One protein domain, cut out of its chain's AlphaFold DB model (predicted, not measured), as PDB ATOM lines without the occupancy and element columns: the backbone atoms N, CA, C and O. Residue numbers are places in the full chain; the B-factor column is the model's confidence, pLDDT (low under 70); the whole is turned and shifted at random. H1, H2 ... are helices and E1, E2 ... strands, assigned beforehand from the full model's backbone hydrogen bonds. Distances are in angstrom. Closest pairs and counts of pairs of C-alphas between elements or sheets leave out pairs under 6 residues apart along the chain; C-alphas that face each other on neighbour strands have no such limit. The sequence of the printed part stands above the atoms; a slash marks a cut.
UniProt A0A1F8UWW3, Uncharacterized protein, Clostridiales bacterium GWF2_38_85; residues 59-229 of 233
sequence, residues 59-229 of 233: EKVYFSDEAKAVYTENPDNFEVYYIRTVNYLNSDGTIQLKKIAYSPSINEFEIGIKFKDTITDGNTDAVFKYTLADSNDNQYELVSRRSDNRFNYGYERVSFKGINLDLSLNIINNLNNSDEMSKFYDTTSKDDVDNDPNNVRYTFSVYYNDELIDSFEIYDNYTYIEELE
ATOM      1  N   GLU A  59     -27.099 -33.039 -14.663       83.31
ATOM      2  CA  GLU A  59     -27.765 -31.747 -14.799       83.31
ATOM      3  C   GLU A  59     -26.923 -30.720 -15.563       83.31
ATOM      4  O   GLU A  59     -27.474 -29.723 -16.029       83.31
ATOM      5  N   LYS A  60     -25.620 -30.949 -15.728       83.88
ATOM      6  CA  LYS A  60     -24.683 -29.959 -16.277       83.88
ATOM      7  C   LYS A  60     -23.835 -30.542 -17.393       83.88
ATOM      8  O   LYS A  60     -23.515 -31.729 -17.348       83.88
ATOM      9  N   VAL A  61     -23.474 -29.705 -18.362       86.50
ATOM     10  CA  VAL A  61     -22.525 -30.036 -19.434       86.50
ATOM     11  C   VAL A  61     -21.108 -29.758 -18.943       86.50
ATOM     12  O   VAL A  61     -20.872 -28.693 -18.372       86.50
ATOM     13  N   TYR A  62     -20.185 -30.705 -19.109       85.19
ATOM     14  CA  TYR A  62     -18.815 -30.570 -18.604       85.19
ATOM     15  C   TYR A  62     -17.787 -30.388 -19.718       85.19
ATOM     16  O   TYR A  62     -16.884 -29.572 -19.532       85.19
ATOM     17  N   PHE A  63     -17.951 -31.106 -20.831       88.38
ATOM     18  CA  PHE A  63     -16.976 -31.258 -21.912       88.38
ATOM     19  C   PHE A  63     -15.554 -31.585 -21.396       88.38
ATOM     20  O   PHE A  63     -15.337 -31.864 -20.205       88.38
ATOM     21  N   SER A  64     -14.575 -31.660 -22.297       89.94
ATOM     22  CA  SER A  64     -13.169 -31.830 -21.923       89.94
ATOM     23  C   SER A  64     -12.586 -30.573 -21.250       89.94
ATOM     24  O   SER A  64     -13.198 -29.506 -21.194       89.94
ATOM     25  N   ASP A  65     -11.367 -30.669 -20.718       87.44
ATOM     26  CA  ASP A  65     -10.675 -29.484 -20.194       87.44
ATOM     27  C   ASP A  65     -10.221 -28.524 -21.312       87.44
ATOM     28  O   ASP A  65     -10.116 -27.320 -21.080       87.44
ATOM     29  N   GLU A  66     -10.033 -29.025 -22.537       83.50
ATOM     30  CA  GLU A  66      -9.778 -28.201 -23.725       83.50
ATOM     31  C   GLU A  66     -10.996 -27.338 -24.063       83.50
ATOM     32  O   GLU A  66     -10.858 -26.141 -24.310       83.50
ATOM     33  N   ALA A  67     -12.200 -27.903 -23.952       82.38
ATOM     34  CA  ALA A  67     -13.450 -27.171 -24.121       82.38
ATOM     35  C   ALA A  67     -13.563 -25.958 -23.198       82.38
ATOM     36  O   ALA A  67     -13.945 -24.865 -23.617       82.38
ATOM     37  N   LYS A  68     -13.184 -26.142 -21.931       83.38
ATOM     38  CA  LYS A  68     -13.192 -25.061 -20.942       83.38
ATOM     39  C   LYS A  68     -12.188 -23.973 -21.285       83.38
ATOM     40  O   LYS A  68     -12.486 -22.802 -21.059       83.38
ATOM     41  N   ALA A  69     -11.020 -24.342 -21.808       86.06
ATOM     42  CA  ALA A  69     -10.029 -23.372 -22.257       86.06
ATOM     43  C   ALA A  69     -10.590 -22.522 -23.407       86.06
ATOM     44  O   ALA A  69     -10.578 -21.297 -23.308       86.06
ATOM     45  N   VAL A  70     -11.192 -23.156 -24.420       86.12
ATOM     46  CA  VAL A  70     -11.804 -22.458 -25.566       86.12
ATOM     47  C   VAL A  70     -12.943 -21.534 -25.128       86.12
ATOM     48  O   VAL A  70     -12.987 -20.380 -25.552       86.12
ATOM     49  N   TYR A  71     -13.825 -21.989 -24.232       86.19
ATOM     50  CA  TYR A  71     -14.871 -21.129 -23.671       86.19
ATOM     51  C   TYR A  71     -14.299 -19.944 -22.886       86.19
ATOM     52  O   TYR A  71     -14.805 -18.832 -22.985       86.19
ATOM     53  N   THR A  72     -13.252 -20.168 -22.088       86.81
ATOM     54  CA  THR A  72     -12.636 -19.104 -21.277       86.81
ATOM     55  C   THR A  72     -12.009 -18.028 -22.162       86.81
ATOM     56  O   THR A  72     -12.032 -16.851 -21.805       86.81
ATOM     57  N   GLU A  73     -11.463 -18.417 -23.313       87.62
ATOM     58  CA  GLU A  73     -10.900 -17.489 -24.290       87.62
ATOM     59  C   GLU A  73     -11.979 -16.731 -25.073       87.62
ATOM     60  O   GLU A  73     -11.830 -15.529 -25.287       87.62
ATOM     61  N   ASN A  74     -13.062 -17.404 -25.483       85.62
ATOM     62  CA  ASN A  74     -14.115 -16.826 -26.324       85.62
ATOM     63  C   ASN A  74     -15.523 -17.268 -25.875       85.62
ATOM     64  O   ASN A  74     -16.156 -18.078 -26.557       85.62
ATOM     65  N   PRO A  75     -16.054 -16.725 -24.765       84.50
ATOM     66  CA  PRO A  75     -17.343 -17.158 -24.223       84.50
ATOM     67  C   PRO A  75     -18.520 -16.814 -25.146       84.50
ATOM     68  O   PRO A  75     -19.458 -17.596 -25.254       84.50
ATOM     69  N   ASP A  76     -18.444 -15.682 -25.853       82.50
ATOM     70  CA  ASP A  76     -19.513 -15.193 -26.738       82.50
ATOM     71  C   ASP A  76     -19.664 -16.018 -28.030       82.50
ATOM     72  O   ASP A  76     -20.658 -15.874 -28.733       82.50
ATOM     73  N   ASN A  77     -18.684 -16.869 -28.356       82.56
ATOM     74  CA  ASN A  77     -18.661 -17.689 -29.574       82.56
ATOM     75  C   ASN A  77     -18.580 -19.194 -29.258       82.56
ATOM     76  O   ASN A  77     -18.042 -19.993 -30.033       82.56
ATOM     77  N   PHE A  78     -19.044 -19.580 -28.070       87.06
ATOM     78  CA  PHE A  78     -19.083 -20.967 -27.637       87.06
ATOM     79  C   PHE A  78     -20.508 -21.501 -27.721       87.06
ATOM     80  O   PHE A  78     -21.294 -21.433 -26.775       87.06
ATOM     81  N   GLU A  79     -20.826 -22.030 -28.891       89.75
ATOM     82  CA  GLU A  79     -22.132 -22.600 -29.174       89.75
ATOM     83  C   GLU A  79     -22.237 -23.993 -28.556       89.75
ATOM     84  O   GLU A  79     -21.327 -24.827 -28.668       89.75
ATOM     85  N   VAL A  80     -23.363 -24.255 -27.897       91.44
ATOM     86  CA  VAL A  80     -23.701 -25.576 -27.374       91.44
ATOM     87  C   VAL A  80     -25.112 -25.918 -27.788       91.44
ATOM     88  O   VAL A  80     -26.038 -25.132 -27.640       91.44
ATOM     89  N   TYR A  81     -25.273 -27.137 -28.263       91.75
ATOM     90  CA  TYR A  81     -26.509 -27.653 -28.801       91.75
ATOM     91  C   TYR A  81     -26.962 -28.854 -27.984       91.75
ATOM     92  O   TYR A  81     -26.228 -29.826 -27.834       91.75
ATOM     93  N   TYR A  82     -28.178 -28.801 -27.461       91.56
ATOM     94  CA  TYR A  82     -28.873 -29.929 -26.867       91.56
ATOM     95  C   TYR A  82     -29.491 -30.802 -27.947       91.56
ATOM     96  O   TYR A  82     -30.291 -30.325 -28.748       91.56
ATOM     97  N   ILE A  83     -29.189 -32.094 -27.924       90.81
ATOM     98  CA  ILE A  83     -29.709 -33.048 -28.900       90.81
ATOM     99  C   ILE A  83     -30.808 -33.876 -28.241       90.81
ATOM    100  O   ILE A  83     -30.598 -34.547 -27.224       90.81
ATOM    101  N   ARG A  84     -32.013 -33.821 -28.817       85.44
ATOM    102  CA  ARG A  84     -33.174 -34.577 -28.339       85.44
ATOM    103  C   ARG A  84     -33.289 -35.900 -29.084       85.44
ATOM    104  O   ARG A  84     -34.126 -36.035 -29.969       85.44
ATOM    105  N   THR A  85     -32.470 -36.878 -28.695       79.38
ATOM    106  CA  THR A  85     -32.599 -38.236 -29.245       79.38
ATOM    107  C   THR A  85     -33.984 -38.828 -28.964       79.38
ATOM    108  O   THR A  85     -34.560 -38.649 -27.884       79.38
ATOM    109  N   VAL A  86     -34.494 -39.578 -29.941       69.88
ATOM    110  CA  VAL A  86     -35.705 -40.397 -29.819       69.88
ATOM    111  C   VAL A  86     -35.451 -41.608 -28.910       69.88
ATOM    112  O   VAL A  86     -36.320 -41.988 -28.123       69.88
ATOM    113  N   ASN A  87     -34.238 -42.172 -28.960       77.06
ATOM    114  CA  ASN A  87     -33.838 -43.370 -28.227       77.06
ATOM    115  C   ASN A  87     -32.971 -42.999 -27.024       77.06
ATOM    116  O   ASN A  87     -31.746 -42.947 -27.095       77.06
ATOM    117  N   TYR A  88     -33.619 -42.756 -25.888       85.88
ATOM    118  CA  TYR A  88     -32.933 -42.377 -24.651       85.88
ATOM    119  C   TYR A  88     -33.009 -43.441 -23.552       85.88
ATOM    120  O   TYR A  88     -32.508 -43.206 -22.459       85.88
ATOM    121  N   LEU A  89     -33.657 -44.581 -23.779       91.62
ATOM    122  CA  LEU A  89     -33.783 -45.664 -22.804       91.62
ATOM    123  C   LEU A  89     -33.708 -46.998 -23.543       91.62
ATOM    124  O   LEU A  89     -34.376 -47.159 -24.563       91.62
ATOM    125  N   ASN A  90     -32.912 -47.932 -23.034       91.50
ATOM    126  CA  ASN A  90     -32.847 -49.272 -23.603       91.50
ATOM    127  C   ASN A  90     -34.119 -50.081 -23.318       91.50
ATOM    128  O   ASN A  90     -34.940 -49.733 -22.465       91.50
ATOM    129  N   SER A  91     -34.270 -51.196 -24.030       87.38
ATOM    130  CA  SER A  91     -35.485 -52.022 -23.998       87.38
ATOM    131  C   SER A  91     -35.876 -52.551 -22.607       87.38
ATOM    132  O   SER A  91     -37.065 -52.677 -22.314       87.38
ATOM    133  N   ASP A  92     -34.908 -52.824 -21.729       87.25
ATOM    134  CA  ASP A  92     -35.132 -53.320 -20.362       87.25
ATOM    135  C   ASP A  92     -35.156 -52.200 -19.293       87.25
ATOM    136  O   ASP A  92     -35.376 -52.446 -18.099       87.25
ATOM    137  N   GLY A  93     -34.955 -50.947 -19.713       87.19
ATOM    138  CA  GLY A  93     -34.943 -49.767 -18.857       87.19
ATOM    139  C   GLY A  93     -33.817 -49.752 -17.822       87.19
ATOM    140  O   GLY A  93     -33.990 -49.188 -16.733       87.19
ATOM    141  N   THR A  94     -32.704 -50.429 -18.095       89.75
ATOM    142  CA  THR A  94     -31.515 -50.449 -17.234       89.75
ATOM    143  C   THR A  94     -30.530 -49.329 -17.552       89.75
ATOM    144  O   THR A  94     -29.873 -48.869 -16.622       89.75
ATOM    145  N   ILE A  95     -30.485 -48.838 -18.796       92.56
ATOM    146  CA  ILE A  95     -29.641 -47.731 -19.261       92.56
ATOM    147  C   ILE A  95     -30.511 -46.635 -19.859       92.56
ATOM    148  O   ILE A  95     -31.286 -46.869 -20.784       92.56
ATOM    149  N   GLN A  96     -30.329 -45.416 -19.363       93.38
ATOM    150  CA  GLN A  96     -30.976 -44.217 -19.863       93.38
ATOM    151  C   GLN A  96     -29.930 -43.183 -20.283       93.38
ATOM    152  O   GLN A  96     -29.107 -42.761 -19.468       93.38
ATOM    153  N   LEU A  97     -30.002 -42.718 -21.526       94.25
ATOM    154  CA  LEU A  97     -29.275 -41.542 -21.981       94.25
ATOM    155  C   LEU A  97     -29.979 -40.276 -21.497       94.25
ATOM    156  O   LEU A  97     -31.207 -40.158 -21.508       94.25
ATOM    157  N   LYS A  98     -29.188 -39.306 -21.059       91.56
ATOM    158  CA  LYS A  98     -29.647 -38.003 -20.596       91.56
ATOM    159  C   LYS A  98     -28.701 -36.919 -21.059       91.56
ATOM    160  O   LYS A  98     -27.493 -37.104 -21.102       91.56
ATOM    161  N   LYS A  99     -29.281 -35.756 -21.330       89.69
ATOM    162  CA  LYS A  99     -28.580 -34.530 -21.695       89.69
ATOM    163  C   LYS A  99     -27.443 -34.719 -22.689       89.69
ATOM    164  O   LYS A  99     -26.271 -34.609 -22.339       89.69
ATOM    165  N   ILE A 100     -27.817 -34.986 -23.928       93.94
ATOM    166  CA  ILE A 100     -26.867 -35.075 -25.023       93.94
ATOM    167  C   ILE A 100     -26.550 -33.657 -25.493       93.94
ATOM    168  O   ILE A 100     -27.473 -32.884 -25.750       93.94
ATOM    169  N   ALA A 101     -25.270 -33.306 -25.540       94.06
ATOM    170  CA  ALA A 101     -24.808 -31.974 -25.898       94.06
ATOM    171  C   ALA A 101     -23.709 -32.043 -26.959       94.06
ATOM    172  O   ALA A 101     -22.828 -32.891 -26.883       94.06
ATOM    173  N   TYR A 102     -23.730 -31.125 -27.913       94.50
ATOM    174  CA  TYR A 102     -22.715 -30.977 -28.950       94.50
ATOM    175  C   TYR A 102     -22.195 -29.542 -28.968       94.50
ATOM    176  O   TYR A 102     -22.972 -28.612 -28.765       94.50
ATOM    177  N   SER A 103     -20.901 -29.351 -29.213       93.00
ATOM    178  CA  SER A 103     -20.324 -28.025 -29.438       93.00
ATOM    179  C   SER A 103     -19.461 -28.022 -30.705       93.00
ATOM    180  O   SER A 103     -18.441 -28.722 -30.736       93.00
ATOM    181  N   PRO A 104     -19.821 -27.237 -31.743       91.19
ATOM    182  CA  PRO A 104     -19.054 -27.171 -32.987       91.19
ATOM    183  C   PRO A 104     -17.708 -26.468 -32.808       91.19
ATOM    184  O   PRO A 104     -16.744 -26.817 -33.481       91.19
ATOM    185  N   SER A 105     -17.594 -25.527 -31.864       88.44
ATOM    186  CA  SER A 105     -16.353 -24.777 -31.621       88.44
ATOM    187  C   SER A 105     -15.174 -25.679 -31.232       88.44
ATOM    188  O   SER A 105     -14.019 -25.291 -31.390       88.44
ATOM    189  N   ILE A 106     -15.462 -26.883 -30.733       89.69
ATOM    190  CA  ILE A 106     -14.478 -27.860 -30.247       89.69
ATOM    191  C   ILE A 106     -14.660 -29.257 -30.844       89.69
ATOM    192  O   ILE A 106     -13.855 -30.147 -30.569       89.69
ATOM    193  N   ASN A 107     -15.683 -29.451 -31.683       93.12
ATOM    194  CA  ASN A 107     -16.043 -30.740 -32.274       93.12
ATOM    195  C   ASN A 107     -16.223 -31.842 -31.214       93.12
ATOM    196  O   ASN A 107     -15.737 -32.967 -31.382       93.12
ATOM    197  N   GLU A 108     -16.877 -31.501 -30.098       94.69
ATOM    198  CA  GLU A 108     -17.114 -32.428 -28.990       94.69
ATOM    199  C   GLU A 108     -18.589 -32.740 -28.798       94.69
ATOM    200  O   GLU A 108     -19.460 -31.873 -28.879       94.69
ATOM    201  N   PHE A 109     -18.841 -34.004 -28.480       94.50
ATOM    202  CA  PHE A 109     -20.163 -34.557 -28.260       94.50
ATOM    203  C   PHE A 109     -20.194 -35.228 -26.885       94.50
ATOM    204  O   PHE A 109     -19.478 -36.198 -26.640       94.50
ATOM    205  N   GLU A 110     -20.989 -34.697 -25.962       95.62
ATOM    206  CA  GLU A 110     -21.126 -35.182 -24.593       95.62
ATOM    207  C   GLU A 110     -22.461 -35.896 -24.378       95.62
ATOM    208  O   GLU A 110     -23.528 -35.400 -24.736       95.62
ATOM    209  N   ILE A 111     -22.409 -37.052 -23.723       95.81
ATOM    210  CA  ILE A 111     -23.562 -37.899 -23.439       95.81
ATOM    211  C   ILE A 111     -23.594 -38.165 -21.937       95.81
ATOM    212  O   ILE A 111     -22.592 -38.534 -21.325       95.81
ATOM    213  N   GLY A 112     -24.745 -37.934 -21.312       95.06
ATOM    214  CA  GLY A 112     -25.012 -38.383 -19.952       95.06
ATOM    215  C   GLY A 112     -25.657 -39.759 -19.966       95.06
ATOM    216  O   GLY A 112     -26.542 -40.030 -20.771       95.06
ATOM    217  N   ILE A 113     -25.222 -40.623 -19.065       93.81
ATOM    218  CA  ILE A 113     -25.690 -41.996 -18.936       93.81
ATOM    219  C   ILE A 113     -26.120 -42.204 -17.491       93.81
ATOM    220  O   ILE A 113     -25.398 -41.870 -16.555       93.81
ATOM    221  N   LYS A 114     -27.307 -42.767 -17.309       92.56
ATOM    222  CA  LYS A 114     -27.787 -43.316 -16.045       92.56
ATOM    223  C   LYS A 114     -27.939 -44.814 -16.229       92.56
ATOM    224  O   LYS A 114     -28.611 -45.233 -17.167       92.56
ATOM    225  N   PHE A 115     -27.388 -45.603 -15.323       91.31
ATOM    226  CA  PHE A 115     -27.536 -47.052 -15.348       91.31
ATOM    227  C   PHE A 115     -27.926 -47.596 -13.975       91.31
ATOM    228  O   PHE A 115     -27.606 -47.003 -12.943       91.31
ATOM    229  N   LYS A 116     -28.658 -48.711 -13.953       88.31
ATOM    230  CA  LYS A 116     -28.957 -49.443 -12.714       88.31
ATOM    231  C   LYS A 116     -27.719 -50.193 -12.228       88.31
ATOM    232  O   LYS A 116     -27.036 -50.838 -13.020       88.31
ATOM    233  N   ASP A 117     -27.491 -50.164 -10.922       82.44
ATOM    234  CA  ASP A 117     -26.421 -50.913 -10.242       82.44
ATOM    235  C   ASP A 117     -26.484 -52.435 -10.475       82.44
ATOM    236  O   ASP A 117     -25.463 -53.118 -10.443       82.44
ATOM    237  N   THR A 118     -27.669 -52.970 -10.776       82.88
ATOM    238  CA  THR A 118     -27.868 -54.382 -11.119       82.88
ATOM    239  C   THR A 118     -27.097 -54.819 -12.359       82.88
ATOM    240  O   THR A 118     -26.830 -56.004 -12.495       82.88
ATOM    241  N   ILE A 119     -26.749 -53.899 -13.268       82.56
ATOM    242  CA  ILE A 119     -25.950 -54.224 -14.461       82.56
ATOM    243  C   ILE A 119     -24.529 -54.625 -14.064       82.56
ATOM    244  O   ILE A 119     -23.919 -55.479 -14.698       82.56
ATOM    245  N   THR A 120     -24.006 -54.013 -13.006       77.62
ATOM    246  CA  THR A 120     -22.633 -54.225 -12.565       77.62
ATOM    247  C   THR A 120     -22.538 -55.188 -11.383       77.62
ATOM    248  O   THR A 120     -21.511 -55.235 -10.716       77.62
ATOM    249  N   ASP A 121     -23.602 -55.944 -11.082       75.12
ATOM    250  CA  ASP A 121     -23.716 -56.779  -9.875       75.12
ATOM    251  C   ASP A 121     -23.412 -56.003  -8.575       75.12
ATOM    252  O   ASP A 121     -22.853 -56.533  -7.612       75.12
ATOM    253  N   GLY A 122     -23.753 -54.708  -8.545       67.00
ATOM    254  CA  GLY A 122     -23.437 -53.810  -7.431       67.00
ATOM    255  C   GLY A 122     -21.972 -53.362  -7.370       67.00
ATOM    256  O   GLY A 122     -21.598 -52.641  -6.445       67.00
ATOM    257  N   ASN A 123     -21.137 -53.745  -8.340       67.81
ATOM    258  CA  ASN A 123     -19.785 -53.227  -8.483       67.81
ATOM    259  C   ASN A 123     -19.824 -51.857  -9.168       67.81
ATOM    260  O   ASN A 123     -19.817 -51.734 -10.391       67.81
ATOM    261  N   THR A 124     -19.876 -50.800  -8.372       57.38
ATOM    262  CA  THR A 124     -19.904 -49.423  -8.881       57.38
ATOM    263  C   THR A 124     -18.569 -48.947  -9.458       57.38
ATOM    264  O   THR A 124     -18.528 -47.875 -10.053       57.38
ATOM    265  N   ASP A 125     -17.494 -49.727  -9.295       59.31
ATOM    266  CA  ASP A 125     -16.188 -49.477  -9.919       59.31
ATOM    267  C   ASP A 125     -16.067 -50.159 -11.290       59.31
ATOM    268  O   ASP A 125     -15.037 -50.051 -11.960       59.31
ATOM    269  N   ALA A 126     -17.092 -50.905 -11.712       62.06
ATOM    270  CA  ALA A 126     -17.058 -51.608 -12.976       62.06
ATOM    271  C   ALA A 126     -17.151 -50.612 -14.143       62.06
ATOM    272  O   ALA A 126     -18.068 -49.798 -14.240       62.06
ATOM    273  N   VAL A 127     -16.146 -50.661 -15.015       73.75
ATOM    274  CA  VAL A 127     -15.907 -49.639 -16.034       73.75
ATOM    275  C   VAL A 127     -16.659 -50.015 -17.303       73.75
ATOM    276  O   VAL A 127     -16.237 -50.910 -18.036       73.75
ATOM    277  N   PHE A 128     -17.752 -49.312 -17.602       90.00
ATOM    278  CA  PHE A 128     -18.373 -49.413 -18.921       90.00
ATOM    279  C   PHE A 128     -17.395 -48.960 -20.001       90.00
ATOM    280  O   PHE A 128     -16.630 -48.003 -19.826       90.00
ATOM    281  N   LYS A 129     -17.446 -49.616 -21.153       93.38
ATOM    282  CA  LYS A 129     -16.793 -49.132 -22.366       93.38
ATOM    283  C   LYS A 129     -17.850 -48.494 -23.254       93.38
ATOM    284  O   LYS A 129     -18.953 -49.011 -23.389       93.38
ATOM    285  N   TYR A 130     -17.483 -47.373 -23.859       95.88
ATOM    286  CA  TYR A 130     -18.361 -46.630 -24.744       95.88
ATOM    287  C   TYR A 130     -17.687 -46.422 -26.081       95.88
ATOM    288  O   TYR A 130     -16.488 -46.142 -26.131       95.88
ATOM    289  N   THR A 131     -18.469 -46.529 -27.142       96.62
ATOM    290  CA  THR A 131     -18.038 -46.168 -28.488       96.62
ATOM    291  C   THR A 131     -19.066 -45.241 -29.106       96.62
ATOM    292  O   THR A 131     -20.257 -45.317 -28.797       96.62
ATOM    293  N   LEU A 132     -18.587 -44.368 -29.978       96.69
ATOM    294  CA  LEU A 132     -19.409 -43.514 -30.809       96.69
ATOM    295  C   LEU A 132     -18.943 -43.707 -32.245       96.69
ATOM    296  O   LEU A 132     -17.743 -43.586 -32.508       96.69
ATOM    297  N   ALA A 133     -19.880 -44.013 -33.133       95.94
ATOM    298  CA  ALA A 133     -19.616 -44.237 -34.545       95.94
ATOM    299  C   ALA A 133     -20.590 -43.450 -35.419       95.94
ATOM    300  O   ALA A 133     -21.751 -43.300 -35.035       95.94
ATOM    301  N   ASP A 134     -20.138 -42.971 -36.576       93.88
ATOM    302  CA  ASP A 134     -21.032 -42.421 -37.599       93.88
ATOM    303  C   ASP A 134     -21.540 -43.510 -38.568       93.88
ATOM    304  O   ASP A 134     -21.150 -44.678 -38.497       93.88
ATOM    305  N   SER A 135     -22.411 -43.129 -39.504       91.50
ATOM    306  CA  SER A 135     -22.944 -44.013 -40.548       91.50
ATOM    307  C   SER A 135     -21.902 -44.483 -41.574       91.50
ATOM    308  O   SER A 135     -22.223 -45.332 -42.404       91.50
ATOM    309  N   ASN A 136     -20.672 -43.963 -41.519       90.19
ATOM    310  CA  ASN A 136     -19.539 -44.370 -42.352       90.19
ATOM    311  C   ASN A 136     -18.533 -45.245 -41.579       90.19
ATOM    312  O   ASN A 136     -17.405 -45.425 -42.039       90.19
ATOM    313  N   ASP A 137     -18.923 -45.763 -40.409       89.69
ATOM    314  CA  ASP A 137     -18.095 -46.561 -39.499       89.69
ATOM    315  C   ASP A 137     -16.879 -45.813 -38.908       89.69
ATOM    316  O   ASP A 137     -15.982 -46.440 -38.326       89.69
ATOM    317  N   ASN A 138     -16.834 -44.476 -38.990       93.81
ATOM    318  CA  ASN A 138     -15.796 -43.691 -38.326       93.81
ATOM    319  C   ASN A 138     -16.011 -43.736 -36.813       93.81
ATOM    320  O   ASN A 138     -17.084 -43.393 -36.326       93.81
ATOM    321  N   GLN A 139     -14.979 -44.130 -36.066       95.31
ATOM    322  CA  GLN A 139     -15.012 -44.206 -34.604       95.31
ATOM    323  C   GLN A 139     -14.406 -42.947 -33.985       95.31
ATOM    324  O   GLN A 139     -13.333 -42.504 -34.401       95.31
ATOM    325  N   TYR A 140     -15.052 -42.417 -32.951       96.31
ATOM    326  CA  TYR A 140     -14.602 -41.207 -32.265       96.31
ATOM    327  C   TYR A 140     -13.909 -41.518 -30.939       96.31
ATOM    328  O   TYR A 140     -14.269 -42.449 -30.214       96.31
ATOM    329  N   GLU A 141     -12.896 -40.718 -30.616       94.81
ATOM    330  CA  GLU A 141     -12.102 -40.876 -29.400       94.81
ATOM    331  C   GLU A 141     -12.869 -40.367 -28.178       94.81
ATOM    332  O   GLU A 141     -13.369 -39.242 -28.175       94.81
ATOM    333  N   LEU A 142     -12.919 -41.179 -27.120       95.25
ATOM    334  CA  LEU A 142     -13.412 -40.778 -25.806       95.25
ATOM    335  C   LEU A 142     -12.346 -39.931 -25.090       95.25
ATOM    336  O   LEU A 142     -11.317 -40.461 -24.678       95.25
ATOM    337  N   VAL A 143     -12.615 -38.640 -24.889       94.44
ATOM    338  CA  VAL A 143     -11.646 -37.671 -24.335       94.44
ATOM    339  C   VAL A 143     -11.919 -37.261 -22.890       94.44
ATOM    340  O   VAL A 143     -11.027 -36.769 -22.204       94.44
ATOM    341  N   SER A 144     -13.143 -37.454 -22.400       93.31
ATOM    342  CA  SER A 144     -13.523 -37.098 -21.030       93.31
ATOM    343  C   SER A 144     -14.496 -38.119 -20.469       93.31
ATOM    344  O   SER A 144     -15.388 -38.598 -21.173       93.31
ATOM    345  N   ARG A 145     -14.327 -38.444 -19.186       92.75
ATOM    346  CA  ARG A 145     -15.254 -39.274 -18.418       92.75
ATOM    347  C   ARG A 145     -15.381 -38.730 -17.004       92.75
ATOM    348  O   ARG A 145     -14.382 -38.440 -16.349       92.75
ATOM    349  N   ARG A 146     -16.614 -38.641 -16.513       91.44
ATOM    350  CA  ARG A 146     -16.926 -38.360 -15.109       91.44
ATOM    351  C   ARG A 146     -17.954 -39.360 -14.633       91.44
ATOM    352  O   ARG A 146     -18.951 -39.554 -15.317       91.44
ATOM    353  N   SER A 147     -17.725 -39.943 -13.469       90.50
ATOM    354  CA  SER A 147     -18.648 -40.879 -12.839       90.50
ATOM    355  C   SER A 147     -19.136 -40.338 -11.501       90.50
ATOM    356  O   SER A 147     -18.442 -39.578 -10.823       90.50
ATOM    357  N   ASP A 148     -20.352 -40.716 -11.140       89.62
ATOM    358  CA  ASP A 148     -20.932 -40.508  -9.819       89.62
ATOM    359  C   ASP A 148     -21.903 -41.649  -9.512       89.62
ATOM    360  O   ASP A 148     -22.447 -42.279 -10.418       89.62
ATOM    361  N   ASN A 149     -22.143 -41.909  -8.234       87.44
ATOM    362  CA  ASN A 149     -23.033 -42.970  -7.784       87.44
ATOM    363  C   ASN A 149     -24.026 -42.406  -6.777       87.44
ATOM    364  O   ASN A 149     -23.651 -41.744  -5.807       87.44
ATOM    365  N   ARG A 150     -25.314 -42.688  -6.979       85.38
ATOM    366  CA  ARG A 150     -26.366 -42.228  -6.071       85.38
ATOM    367  C   ARG A 150     -27.454 -43.285  -5.933       85.38
ATOM    368  O   ARG A 150     -28.173 -43.586  -6.883       85.38
ATOM    369  N   PHE A 151     -27.620 -43.794  -4.711       83.94
ATOM    370  CA  PHE A 151     -28.541 -44.893  -4.397       83.94
ATOM    371  C   PHE A 151     -28.262 -46.124  -5.275       83.94
ATOM    372  O   PHE A 151     -27.132 -46.592  -5.290       83.94
ATOM    373  N   ASN A 152     -29.267 -46.618  -6.005       85.00
ATOM    374  CA  ASN A 152     -29.184 -47.833  -6.825       85.00
ATOM    375  C   ASN A 152     -28.858 -47.527  -8.299       85.00
ATOM    376  O   ASN A 152     -29.229 -48.273  -9.208       85.00
ATOM    377  N   TYR A 153     -28.261 -46.364  -8.552       88.19
ATOM    378  CA  TYR A 153     -27.925 -45.910  -9.892       88.19
ATOM    379  C   TYR A 153     -26.492 -45.402  -9.930       88.19
ATOM    380  O   TYR A 153     -26.065 -44.637  -9.057       88.19
ATOM    381  N   GLY A 154     -25.789 -45.797 -10.982       89.81
ATOM    382  CA  GLY A 154     -24.571 -45.136 -11.402       89.81
ATOM    383  C   GLY A 154     -24.864 -44.140 -12.517       89.81
ATOM    384  O   GLY A 154     -25.848 -44.246 -13.263       89.81
ATOM    385  N   TYR A 155     -24.023 -43.122 -12.573       91.56
ATOM    386  CA  TYR A 155     -24.143 -41.999 -13.475       91.56
ATOM    387  C   TYR A 155     -22.793 -41.773 -14.132       91.56
ATOM    388  O   TYR A 155     -21.778 -41.691 -13.443       91.56
ATOM    389  N   GLU A 156     -22.785 -41.608 -15.448       93.12
ATOM    390  CA  GLU A 156     -21.585 -41.241 -16.190       93.12
ATOM    391  C   GLU A 156     -21.855 -40.080 -17.148       93.12
ATOM    392  O   GLU A 156     -22.954 -39.907 -17.675       93.12
ATOM    393  N   ARG A 157     -20.838 -39.250 -17.357       93.62
ATOM    394  CA  ARG A 157     -20.768 -38.251 -18.425       93.62
ATOM    395  C   ARG A 157     -19.547 -38.564 -19.255       93.62
ATOM    396  O   ARG A 157     -18.450 -38.647 -18.704       93.62
ATOM    397  N   VAL A 158     -19.744 -38.733 -20.550       95.19
ATOM    398  CA  VAL A 158     -18.680 -39.073 -21.491       95.19
ATOM    399  C   VAL A 158     -18.657 -38.075 -22.625       95.19
ATOM    400  O   VAL A 158     -19.718 -37.706 -23.122       95.19
ATOM    401  N   SER A 159     -17.468 -37.640 -23.026       96.06
ATOM    402  CA  SER A 159     -17.288 -36.726 -24.155       96.06
ATOM    403  C   SER A 159     -16.417 -37.378 -25.211       96.06
ATOM    404  O   SER A 159     -15.356 -37.918 -24.894       96.06
ATOM    405  N   PHE A 160     -16.864 -37.299 -26.456       96.81
ATOM    406  CA  PHE A 160     -16.132 -37.752 -27.627       96.81
ATOM    407  C   PHE A 160     -15.656 -36.555 -28.439       96.81
ATOM    408  O   PHE A 160     -16.350 -35.538 -28.478       96.81
ATOM    409  N   LYS A 161     -14.496 -36.675 -29.087       94.88
ATOM    410  CA  LYS A 161     -13.885 -35.606 -29.888       94.88
ATOM    411  C   LYS A 161     -13.806 -35.965 -31.367       94.88
ATOM    412  O   LYS A 161     -13.690 -37.134 -31.732       94.88
ATOM    413  N   GLY A 162     -13.822 -34.933 -32.208       92.12
ATOM    414  CA  GLY A 162     -13.676 -35.037 -33.660       92.12
ATOM    415  C   GLY A 162     -15.006 -35.155 -34.400       92.12
ATOM    416  O   GLY A 162     -15.002 -35.436 -35.594       92.12
ATOM    417  N   ILE A 163     -16.127 -34.939 -33.708       93.00
ATOM    418  CA  ILE A 163     -17.463 -34.976 -34.298       93.00
ATOM    419  C   ILE A 163     -17.716 -33.645 -34.989       93.00
ATOM    420  O   ILE A 163     -17.623 -32.601 -34.352       93.00
ATOM    421  N   ASN A 164     -18.084 -33.687 -36.265       90.06
ATOM    422  CA  ASN A 164     -18.518 -32.510 -37.002       90.06
ATOM    423  C   ASN A 164     -19.936 -32.751 -37.521       90.06
ATOM    424  O   ASN A 164     -20.137 -33.476 -38.498       90.06
ATOM    425  N   LEU A 165     -20.919 -32.179 -36.828       88.19
ATOM    426  CA  LEU A 165     -22.299 -32.171 -37.295       88.19
ATOM    427  C   LEU A 165     -22.475 -31.008 -38.265       88.19
ATOM    428  O   LEU A 165     -22.346 -29.848 -37.871       88.19
ATOM    429  N   ASP A 166     -22.828 -31.312 -39.511       86.62
ATOM    430  CA  ASP A 166     -23.290 -30.284 -40.435       86.62
ATOM    431  C   ASP A 166     -24.726 -29.890 -40.069       86.62
ATOM    432  O   ASP A 166     -25.706 -30.464 -40.545       86.62
ATOM    433  N   LEU A 167     -24.848 -28.900 -39.183       83.19
ATOM    434  CA  LEU A 167     -26.136 -28.399 -38.708       83.19
ATOM    435  C   LEU A 167     -27.003 -27.838 -39.844       83.19
ATOM    436  O   LEU A 167     -28.223 -27.797 -39.704       83.19
ATOM    437  N   SER A 168     -26.405 -27.452 -40.978       82.81
ATOM    438  CA  SER A 168     -27.160 -26.983 -42.145       82.81
ATOM    439  C   SER A 168     -27.933 -28.104 -42.839       82.81
ATOM    440  O   SER A 168     -28.917 -27.827 -43.521       82.81
ATOM    441  N   LEU A 169     -27.543 -29.364 -42.623       84.38
ATOM    442  CA  LEU A 169     -28.259 -30.543 -43.106       84.38
ATOM    443  C   LEU A 169     -29.356 -31.007 -42.141       84.38
ATOM    444  O   LEU A 169     -30.097 -31.928 -42.480       84.38
ATOM    445  N   ASN A 170     -29.501 -30.380 -40.967       84.94
ATOM    446  CA  ASN A 170     -30.553 -30.750 -40.032       84.94
ATOM    447  C   ASN A 170     -31.924 -30.299 -40.557       84.94
ATOM    448  O   ASN A 170     -32.254 -29.113 -40.592       84.94
ATOM    449  N   ILE A 171     -32.736 -31.267 -40.965       82.75
ATOM    450  CA  ILE A 171     -34.013 -31.026 -41.631       82.75
ATOM    451  C   ILE A 171     -35.006 -30.409 -40.655       82.75
ATOM    452  O   ILE A 171     -35.635 -29.412 -40.991       82.75
ATOM    453  N   ILE A 172     -35.106 -30.945 -39.436       81.12
ATOM    454  CA  ILE A 172     -36.069 -30.486 -38.430       81.12
ATOM    455  C   ILE A 172     -35.827 -29.026 -38.040       81.12
ATOM    456  O   ILE A 172     -36.762 -28.229 -38.016       81.12
ATOM    457  N   ASN A 173     -34.583 -28.655 -37.759       81.19
ATOM    458  CA  ASN A 173     -34.220 -27.301 -37.355       81.19
ATOM    459  C   ASN A 173     -34.346 -26.275 -38.491       81.19
ATOM    460  O   ASN A 173     -34.525 -25.092 -38.210       81.19
ATOM    461  N   ASN A 174     -34.303 -26.717 -39.752       80.19
ATOM    462  CA  ASN A 174     -34.485 -25.862 -40.926       80.19
ATOM    463  C   ASN A 174     -35.957 -25.634 -41.318       80.19
ATOM    464  O   ASN A 174     -36.231 -24.806 -42.192       80.19
ATOM    465  N   LEU A 175     -36.916 -26.348 -40.716       79.88
ATOM    466  CA  LEU A 175     -38.340 -26.106 -40.965       79.88
ATOM    467  C   LEU A 175     -38.734 -24.774 -40.319       79.88
ATOM    468  O   LEU A 175     -38.635 -24.585 -39.108       79.88
ATOM    469  N   ASN A 176     -39.185 -23.824 -41.138       65.50
ATOM    470  CA  ASN A 176     -39.275 -22.414 -40.747       65.50
ATOM    471  C   ASN A 176     -40.509 -22.098 -39.879       65.50
ATOM    472  O   ASN A 176     -40.658 -20.972 -39.402       65.50
ATOM    473  N   ASN A 177     -41.434 -23.050 -39.702       72.44
ATOM    474  CA  ASN A 177     -42.656 -22.875 -38.915       72.44
ATOM    475  C   ASN A 177     -43.264 -24.210 -38.426       72.44
ATOM    476  O   ASN A 177     -42.929 -25.297 -38.896       72.44
ATOM    477  N   SER A 178     -44.200 -24.115 -37.475       67.81
ATOM    478  CA  SER A 178     -44.882 -25.265 -36.861       67.81
ATOM    479  C   SER A 178     -45.741 -26.081 -37.832       67.81
ATOM    480  O   SER A 178     -45.937 -27.273 -37.611       67.81
ATOM    481  N   ASP A 179     -46.253 -25.461 -38.897       72.12
ATOM    482  CA  ASP A 179     -47.124 -26.127 -39.871       72.12
ATOM    483  C   ASP A 179     -46.314 -27.033 -40.808       72.12
ATOM    484  O   ASP A 179     -46.747 -28.137 -41.139       72.12
ATOM    485  N   GLU A 180     -45.122 -26.588 -41.207       74.06
ATOM    486  CA  GLU A 180     -44.131 -27.389 -41.929       74.06
ATOM    487  C   GLU A 180     -43.643 -28.558 -41.073       74.06
ATOM    488  O   GLU A 180     -43.596 -29.683 -41.562       74.06
ATOM    489  N   MET A 181     -43.392 -28.318 -39.783       70.94
ATOM    490  CA  MET A 181     -43.029 -29.357 -38.818       70.94
ATOM    491  C   MET A 181     -44.124 -30.423 -38.667       70.94
ATOM    492  O   MET A 181     -43.845 -31.616 -38.757       70.94
ATOM    493  N   SER A 182     -45.383 -30.014 -38.476       70.00
ATOM    494  CA  SER A 182     -46.508 -30.952 -38.350       70.00
ATOM    495  C   SER A 182     -46.682 -31.788 -39.616       70.00
ATOM    496  O   SER A 182     -46.824 -33.004 -39.530       70.00
ATOM    497  N   LYS A 183     -46.625 -31.156 -40.795       74.75
ATOM    498  CA  LYS A 183     -46.712 -31.871 -42.074       74.75
ATOM    499  C   LYS A 183     -45.552 -32.835 -42.257       74.75
ATOM    500  O   LYS A 183     -45.778 -33.940 -42.727       74.75
ATOM    501  N   PHE A 184     -44.344 -32.434 -41.868       77.69
ATOM    502  CA  PHE A 184     -43.163 -33.277 -41.953       77.69
ATOM    503  C   PHE A 184     -43.349 -34.589 -41.178       77.69
ATOM    504  O   PHE A 184     -43.093 -35.653 -41.738       77.69
ATOM    505  N   TYR A 185     -43.862 -34.532 -39.944       72.38
ATOM    506  CA  TYR A 185     -44.155 -35.735 -39.153       72.38
ATOM    507  C   TYR A 185     -45.322 -36.565 -39.706       72.38
ATOM    508  O   TYR A 185     -45.324 -37.784 -39.545       72.38
ATOM    509  N   ASP A 186     -46.294 -35.935 -40.370       73.44
ATOM    510  CA  ASP A 186     -47.419 -36.641 -40.993       73.44
ATOM    511  C   ASP A 186     -47.033 -37.337 -42.312       73.44
ATOM    512  O   ASP A 186     -47.680 -38.311 -42.706       73.44
ATOM    513  N   THR A 187     -46.011 -36.841 -43.021       74.06
ATOM    514  CA  THR A 187     -45.638 -37.331 -44.360       74.06
ATOM    515  C   THR A 187     -44.340 -38.118 -44.421       74.06
ATOM    516  O   THR A 187     -44.139 -38.833 -45.399       74.06
ATOM    517  N   THR A 188     -43.458 -37.979 -43.431       75.62
ATOM    518  CA  THR A 188     -42.155 -38.655 -43.425       75.62
ATOM    519  C   THR A 188     -42.241 -39.907 -42.574       75.62
ATOM    520  O   THR A 188     -42.438 -39.837 -41.359       75.62
ATOM    521  N   SER A 189     -42.104 -41.066 -43.209       78.25
ATOM    522  CA  SER A 189     -42.030 -42.333 -42.492       78.25
ATOM    523  C   SER A 189     -40.611 -42.592 -41.986       78.25
ATOM    524  O   SER A 189     -39.633 -42.037 -42.488       78.25
ATOM    525  N   LYS A 190     -40.482 -43.484 -40.999       75.56
ATOM    526  CA  LYS A 190     -39.169 -43.954 -40.542       75.56
ATOM    527  C   LYS A 190     -38.365 -44.602 -41.678       75.56
ATOM    528  O   LYS A 190     -37.164 -44.392 -41.765       75.56
ATOM    529  N   ASP A 191     -39.045 -45.306 -42.583       76.94
ATOM    530  CA  ASP A 191     -38.408 -45.921 -43.745       76.94
ATOM    531  C   ASP A 191     -37.821 -44.865 -44.697       76.94
ATOM    532  O   ASP A 191     -36.779 -45.103 -45.302       76.94
ATOM    533  N   ASP A 192     -38.440 -43.687 -44.819       78.00
ATOM    534  CA  ASP A 192     -37.902 -42.599 -45.646       78.00
ATOM    535  C   ASP A 192     -36.614 -42.022 -45.042       78.00
ATOM    536  O   ASP A 192     -35.652 -41.769 -45.765       78.00
ATOM    537  N   VAL A 193     -36.575 -41.874 -43.713       79.56
ATOM    538  CA  VAL A 193     -35.397 -41.409 -42.957       79.56
ATOM    539  C   VAL A 193     -34.240 -42.404 -43.048       79.56
ATOM    540  O   VAL A 193     -33.091 -42.017 -43.275       79.56
ATOM    541  N   ASP A 194     -34.540 -43.693 -42.886       78.19
ATOM    542  CA  ASP A 194     -33.539 -44.762 -42.900       78.19
ATOM    543  C   ASP A 194     -32.901 -44.963 -44.284       78.19
ATOM    544  O   ASP A 194     -31.760 -45.426 -44.373       78.19
ATOM    545  N   ASN A 195     -33.623 -44.608 -45.352       80.81
ATOM    546  CA  ASN A 195     -33.177 -44.749 -46.737       80.81
ATOM    547  C   ASN A 195     -32.595 -43.461 -47.348       80.81
ATOM    548  O   ASN A 195     -32.166 -43.505 -48.504       80.81
ATOM    549  N   ASP A 196     -32.562 -42.332 -46.628       80.69
ATOM    550  CA  ASP A 196     -31.945 -41.103 -47.140       80.69
ATOM    551  C   ASP A 196     -30.412 -41.263 -47.221       80.69
ATOM    552  O   ASP A 196     -29.742 -41.380 -46.190       80.69
ATOM    553  N   PRO A 197     -29.818 -41.245 -48.432       76.12
ATOM    554  CA  PRO A 197     -28.378 -41.422 -48.610       76.12
ATOM    555  C   PRO A 197     -27.541 -40.269 -48.043       76.12
ATOM    556  O   PRO A 197     -26.328 -40.422 -47.910       76.12
ATOM    557  N   ASN A 198     -28.151 -39.122 -47.733       80.00
ATOM    558  CA  ASN A 198     -27.466 -37.980 -47.124       80.00
ATOM    559  C   ASN A 198     -27.605 -37.953 -45.597       80.00
ATOM    560  O   ASN A 198     -27.058 -37.051 -44.958       80.00
ATOM    561  N   ASN A 199     -28.329 -38.909 -45.008       83.25
ATOM    562  CA  ASN A 199     -28.557 -38.946 -43.575       83.25
ATOM    563  C   ASN A 199     -27.294 -39.402 -42.832       83.25
ATOM    564  O   ASN A 199     -26.847 -40.550 -42.947       83.25
ATOM    565  N   VAL A 200     -26.715 -38.493 -42.050       86.31
ATOM    566  CA  VAL A 200     -25.585 -38.804 -41.175       86.31
ATOM    567  C   VAL A 200     -26.140 -39.245 -39.833       86.31
ATOM    568  O   VAL A 200     -26.785 -38.463 -39.142       86.31
ATOM    569  N   ARG A 201     -25.867 -40.494 -39.453       90.75
ATOM    570  CA  ARG A 201     -26.338 -41.073 -38.191       90.75
ATOM    571  C   ARG A 201     -25.183 -41.292 -37.242       90.75
ATOM    572  O   ARG A 201     -24.145 -41.785 -37.667       90.75
ATOM    573  N   TYR A 202     -25.383 -40.985 -35.968       93.38
ATOM    574  CA  TYR A 202     -24.427 -41.288 -34.911       93.38
ATOM    575  C   TYR A 202     -25.012 -42.323 -33.964       93.38
ATOM    576  O   TYR A 202     -26.091 -42.136 -33.391       93.38
ATOM    577  N   THR A 203     -24.265 -43.405 -33.779       94.88
ATOM    578  CA  THR A 203     -24.625 -44.522 -32.912       94.88
ATOM    579  C   THR A 203     -23.693 -44.567 -31.713       94.88
ATOM    580  O   THR A 203     -22.476 -44.702 -31.853       94.88
ATOM    581  N   PHE A 204     -24.274 -44.465 -30.524       96.25
ATOM    582  CA  PHE A 204     -23.598 -44.636 -29.248       96.25
ATOM    583  C   PHE A 204     -23.824 -46.047 -28.724       96.25
ATOM    584  O   PHE A 204     -24.968 -46.451 -28.529       96.25
ATOM    585  N   SER A 205     -22.754 -46.776 -28.432       96.06
ATOM    586  CA  SER A 205     -22.845 -48.149 -27.935       96.06
ATOM    587  C   SER A 205     -22.243 -48.266 -26.544       96.06
ATOM    588  O   SER A 205     -21.188 -47.692 -26.250       96.06
ATOM    589  N   VAL A 206     -22.920 -49.029 -25.686       95.06
ATOM    590  CA  VAL A 206     -22.511 -49.285 -24.303       95.06
ATOM    591  C   VAL A 206     -22.140 -50.749 -24.147       95.06
ATOM    592  O   VAL A 206     -22.934 -51.635 -24.460       95.06
ATOM    593  N   TYR A 207     -20.951 -50.994 -23.608       93.56
ATOM    594  CA  TYR A 207     -20.421 -52.328 -23.371       93.56
ATOM    595  C   TYR A 207     -20.080 -52.531 -21.902       93.56
ATOM    596  O   TYR A 207     -19.575 -51.623 -21.232       93.56
ATOM    597  N   TYR A 208     -20.276 -53.756 -21.436       90.25
ATOM    598  CA  TYR A 208     -19.858 -54.222 -20.123       90.25
ATOM    599  C   TYR A 208     -19.167 -55.571 -20.273       90.25
ATOM    600  O   TYR A 208     -19.703 -56.463 -20.918       90.25
ATOM    601  N   ASN A 209     -17.958 -55.711 -19.720       87.88
ATOM    602  CA  ASN A 209     -17.120 -56.906 -19.905       87.88
ATOM    603  C   ASN A 209     -16.963 -57.323 -21.384       87.88
ATOM    604  O   ASN A 209     -17.040 -58.501 -21.714       87.88
ATOM    605  N   ASP A 210     -16.773 -56.335 -22.268       89.00
ATOM    606  CA  ASP A 210     -16.689 -56.488 -23.732       89.00
ATOM    607  C   ASP A 210     -17.952 -57.039 -24.424       89.00
ATOM    608  O   ASP A 210     -17.967 -57.194 -25.647       89.00
ATOM    609  N   GLU A 211     -19.044 -57.249 -23.690       90.88
ATOM    610  CA  GLU A 211     -20.350 -57.584 -24.250       90.88
ATOM    611  C   GLU A 211     -21.162 -56.314 -24.508       90.88
ATOM    612  O   GLU A 211     -21.199 -55.395 -23.684       90.88
ATOM    613  N   LEU A 212     -21.804 -56.248 -25.676       93.31
ATOM    614  CA  LEU A 212     -22.698 -55.146 -26.017       93.31
ATOM    615  C   LEU A 212     -23.957 -55.238 -25.153       93.31
ATOM    616  O   LEU A 212     -24.691 -56.219 -25.249       93.31
ATOM    617  N   ILE A 213     -24.221 -54.200 -24.359       91.75
ATOM    618  CA  ILE A 213     -25.485 -54.083 -23.629       91.75
ATOM    619  C   ILE A 213     -26.557 -53.521 -24.553       91.75
ATOM    620  O   ILE A 213     -27.609 -54.130 -24.714       91.75
ATOM    621  N   ASP A 214     -26.296 -52.350 -25.138       94.12
ATOM    622  CA  ASP A 214     -27.207 -51.739 -26.101       94.12
ATOM    623  C   ASP A 214     -26.504 -50.695 -26.978       94.12
ATOM    624  O   ASP A 214     -25.401 -50.229 -26.667       94.12
ATOM    625  N   SER A 215     -27.158 -50.329 -28.079       94.00
ATOM    626  CA  SER A 215     -26.764 -49.239 -28.969       94.00
ATOM    627  C   SER A 215     -27.921 -48.276 -29.202       94.00
ATOM    628  O   SER A 215     -29.062 -48.675 -29.412       94.00
ATOM    629  N   PHE A 216     -27.599 -46.992 -29.204       93.81
ATOM    630  CA  PHE A 216     -28.547 -45.899 -29.304       93.81
ATOM    631  C   PHE A 216     -28.199 -45.041 -30.507       93.81
ATOM    632  O   PHE A 216     -27.082 -44.537 -30.613       93.81
ATOM    633  N   GLU A 217     -29.171 -44.813 -31.377       92.50
ATOM    634  CA  GLU A 217     -29.083 -43.737 -32.357       92.50
ATOM    635  C   GLU A 217     -29.318 -42.410 -31.628       92.50
ATOM    636  O   GLU A 217     -30.421 -42.115 -31.159       92.50
ATOM    637  N   ILE A 218     -28.246 -41.647 -31.435       92.12
ATOM    638  CA  ILE A 218     -28.276 -40.422 -30.625       92.12
ATOM    639  C   ILE A 218     -28.502 -39.169 -31.463       92.12
ATOM    640  O   ILE A 218     -28.925 -38.151 -30.920       92.12
ATOM    641  N   TYR A 219     -28.204 -39.250 -32.756       91.56
ATOM    642  CA  TYR A 219     -28.373 -38.175 -33.712       91.56
ATOM    643  C   TYR A 219     -28.562 -38.744 -35.112       91.56
ATOM    644  O   TYR A 219     -27.849 -39.661 -35.519       91.56
ATOM    645  N   ASP A 220     -29.458 -38.110 -35.846       90.25
ATOM    646  CA  ASP A 220     -29.561 -38.142 -37.293       90.25
ATOM    647  C   ASP A 220     -29.920 -36.729 -37.798       90.25
ATOM    648  O   ASP A 220     -30.208 -35.822 -37.003       90.25
ATOM    649  N   ASN A 221     -29.949 -36.518 -39.115       88.00
ATOM    650  CA  ASN A 221     -30.330 -35.216 -39.685       88.00
ATOM    651  C   ASN A 221     -31.789 -34.820 -39.374       88.00
ATOM    652  O   ASN A 221     -32.199 -33.687 -39.635       88.00
ATOM    653  N   TYR A 222     -32.573 -35.733 -38.806       86.19
ATOM    654  CA  TYR A 222     -33.967 -35.560 -38.425       86.19
ATOM    655  C   TYR A 222     -34.146 -35.410 -36.908       86.19
ATOM    656  O   TYR A 222     -35.268 -35.343 -36.405       86.19
ATOM    657  N   THR A 223     -33.052 -35.329 -36.155       87.56
ATOM    658  CA  THR A 223     -33.088 -35.190 -34.705       87.56
ATOM    659  C   THR A 223     -33.207 -33.716 -34.355       87.56
ATOM    660  O   THR A 223     -32.405 -32.899 -34.801       87.56
ATOM    661  N   TYR A 224     -34.191 -33.364 -33.526       86.06
ATOM    662  CA  TYR A 224     -34.354 -31.988 -33.060       86.06
ATOM    663  C   TYR A 224     -33.178 -31.555 -32.178       86.06
ATOM    664  O   TYR A 224     -32.808 -32.242 -31.215       86.06
ATOM    665  N   ILE A 225     -32.660 -30.367 -32.470       88.88
ATOM    666  CA  ILE A 225     -31.580 -29.722 -31.734       88.88
ATOM    667  C   ILE A 225     -32.082 -28.407 -31.124       88.88
ATOM    668  O   ILE A 225     -32.873 -27.687 -31.728       88.88
ATOM    669  N   GLU A 226     -31.610 -28.060 -29.935       88.12
ATOM    670  CA  GLU A 226     -31.924 -26.798 -29.256       88.12
ATOM    671  C   GLU A 226     -30.634 -26.113 -28.811       88.12
ATOM    672  O   GLU A 226     -29.778 -26.748 -28.205       88.12
ATOM    673  N   GLU A 227     -30.471 -24.825 -29.096       85.69
ATOM    674  CA  GLU A 227     -29.310 -24.069 -28.622       85.69
ATOM    675  C   GLU A 227     -29.383 -23.855 -27.099       85.69
ATOM    676  O   GLU A 227     -30.440 -23.551 -26.541       85.69
ATOM    677  N   LEU A 228     -28.252 -24.025 -26.418       81.75
ATOM    678  CA  LEU A 228     -28.102 -23.858 -24.979       81.75
ATOM    679  C   LEU A 228     -27.048 -22.808 -24.655       81.75
ATOM    680  O   LEU A 228     -25.935 -22.826 -25.173       81.75
ATOM    681  N   GLU A 229     -27.352 -21.986 -23.654       78.31
ATOM    682  CA  GLU A 229     -26.350 -21.147 -23.006       78.31
ATOM    683  C   GLU A 229     -25.404 -22.028 -22.169       78.31
ATOM    684  O   GLU A 229     -25.813 -22.645 -21.175       78.31
TER     685      GLU A 229
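What this domain is: This is residues 59 to 229 of the 233 residues of an uncharacterized protein of Clostridiales bacterium GWF2_38_85 (UniProt A0A1F8UWW3). A broad, strongly twisted sheet of six strands packs partly face to face with a smaller sheet of three, their strands crossed, as a sandwich. Helices lie round its rim: H3, H4 and H5 beyond one end, H2 at the opposite end, and H1 at one side, grazing the large sheet. The 171 printed residues hold five named helices and nine named strands, in the order H1 E1 E2 E3 H2 E4 E5 E6 H3 H4 H5 E7 E8 E9, class mixed. The sheets, E5 E6 E3 E2 E1 E9 and E4 E7 E8, are antiparallel throughout. The whole is compact, with a radius of gyration of the C-alphas of 16.8 A and spans of 49 by 42 by 29 A.

Where its parts are: The large sheet has E5, residues 141 to 150, 27.4 A long; E6, 153 to 161, 26.5 A; E3, 108 to 116, 26.4 A; E2, 95 to 103, 24.1 A; E1, 80 to 83; and E9, 225 to 228, which ends at C-alpha 228 (-28.102, -23.858, -24.979). The small sheet has E4, 129 to 134, 17.2 A; E7, 202 to 208, 20.2 A; and E8, 211 to 219, 23.0 A. H1, 65 to 73, begins at C-alpha 65 (-10.675, -29.484, -20.194) and is 12.7 A long. H2 is 117 to 120, H3 171 to 174, H4 178 to 187, 14.2 A, and H5 190 to 194.

How they stand to each other: In the large sheet E1 E2 E3 form a meander, each strand the antiparallel neighbour of the one before. E1 and E2 are a hairpin, with N 81 and O 102 2.8 A apart; hairpin E2 and E3 has N 110 and O 101 at 2.7 A. E5 bends by 54 degrees at residue 144; in its hairpin with E6, N 146 and O 157 are 2.9 A apart. Between E6 and E3, N 111 and O 158 are at 2.8 A; between E1 and E9, N 82 and O 226 at 2.7 A. In the small sheet, E4 and E7 have N 205 and O 131 at 2.9 A, and hairpin E7 and E8 has N 204 and O 216 at 2.8 A. These pairs are within hydrogen-bond range. The two sheets' facing parts are 10.5 A centre to centre, their strands at 48 degrees. H1 only grazes the large sheet, with residues 65 to 67. H2 is on it but over none of its strands; its closest C-alpha pair with E6 is Asp 117 and Tyr 153, 5.2 A. H3 and H4 are close but not clearly touching, Ile 172 to Met 181, 7.1 A between C-alphas. H4 and H5 are apart. In H1, H4 and H5 every O i to N i+4 pair is within hydrogen-bond range; H2 and H3 are too short for one.

The domain as a whole: The farthest C-alphas, Asn 123 and Asp 179, are 49.7 A apart. The printed part has no cut; the link E1 to E2 is long. Residues 186 to 192, of which 190 to 192 belong to H5, stand free. Mean pLDDT of the printed part is 86.4, with residues 86, 122 to 126, 176 and 178 under 70.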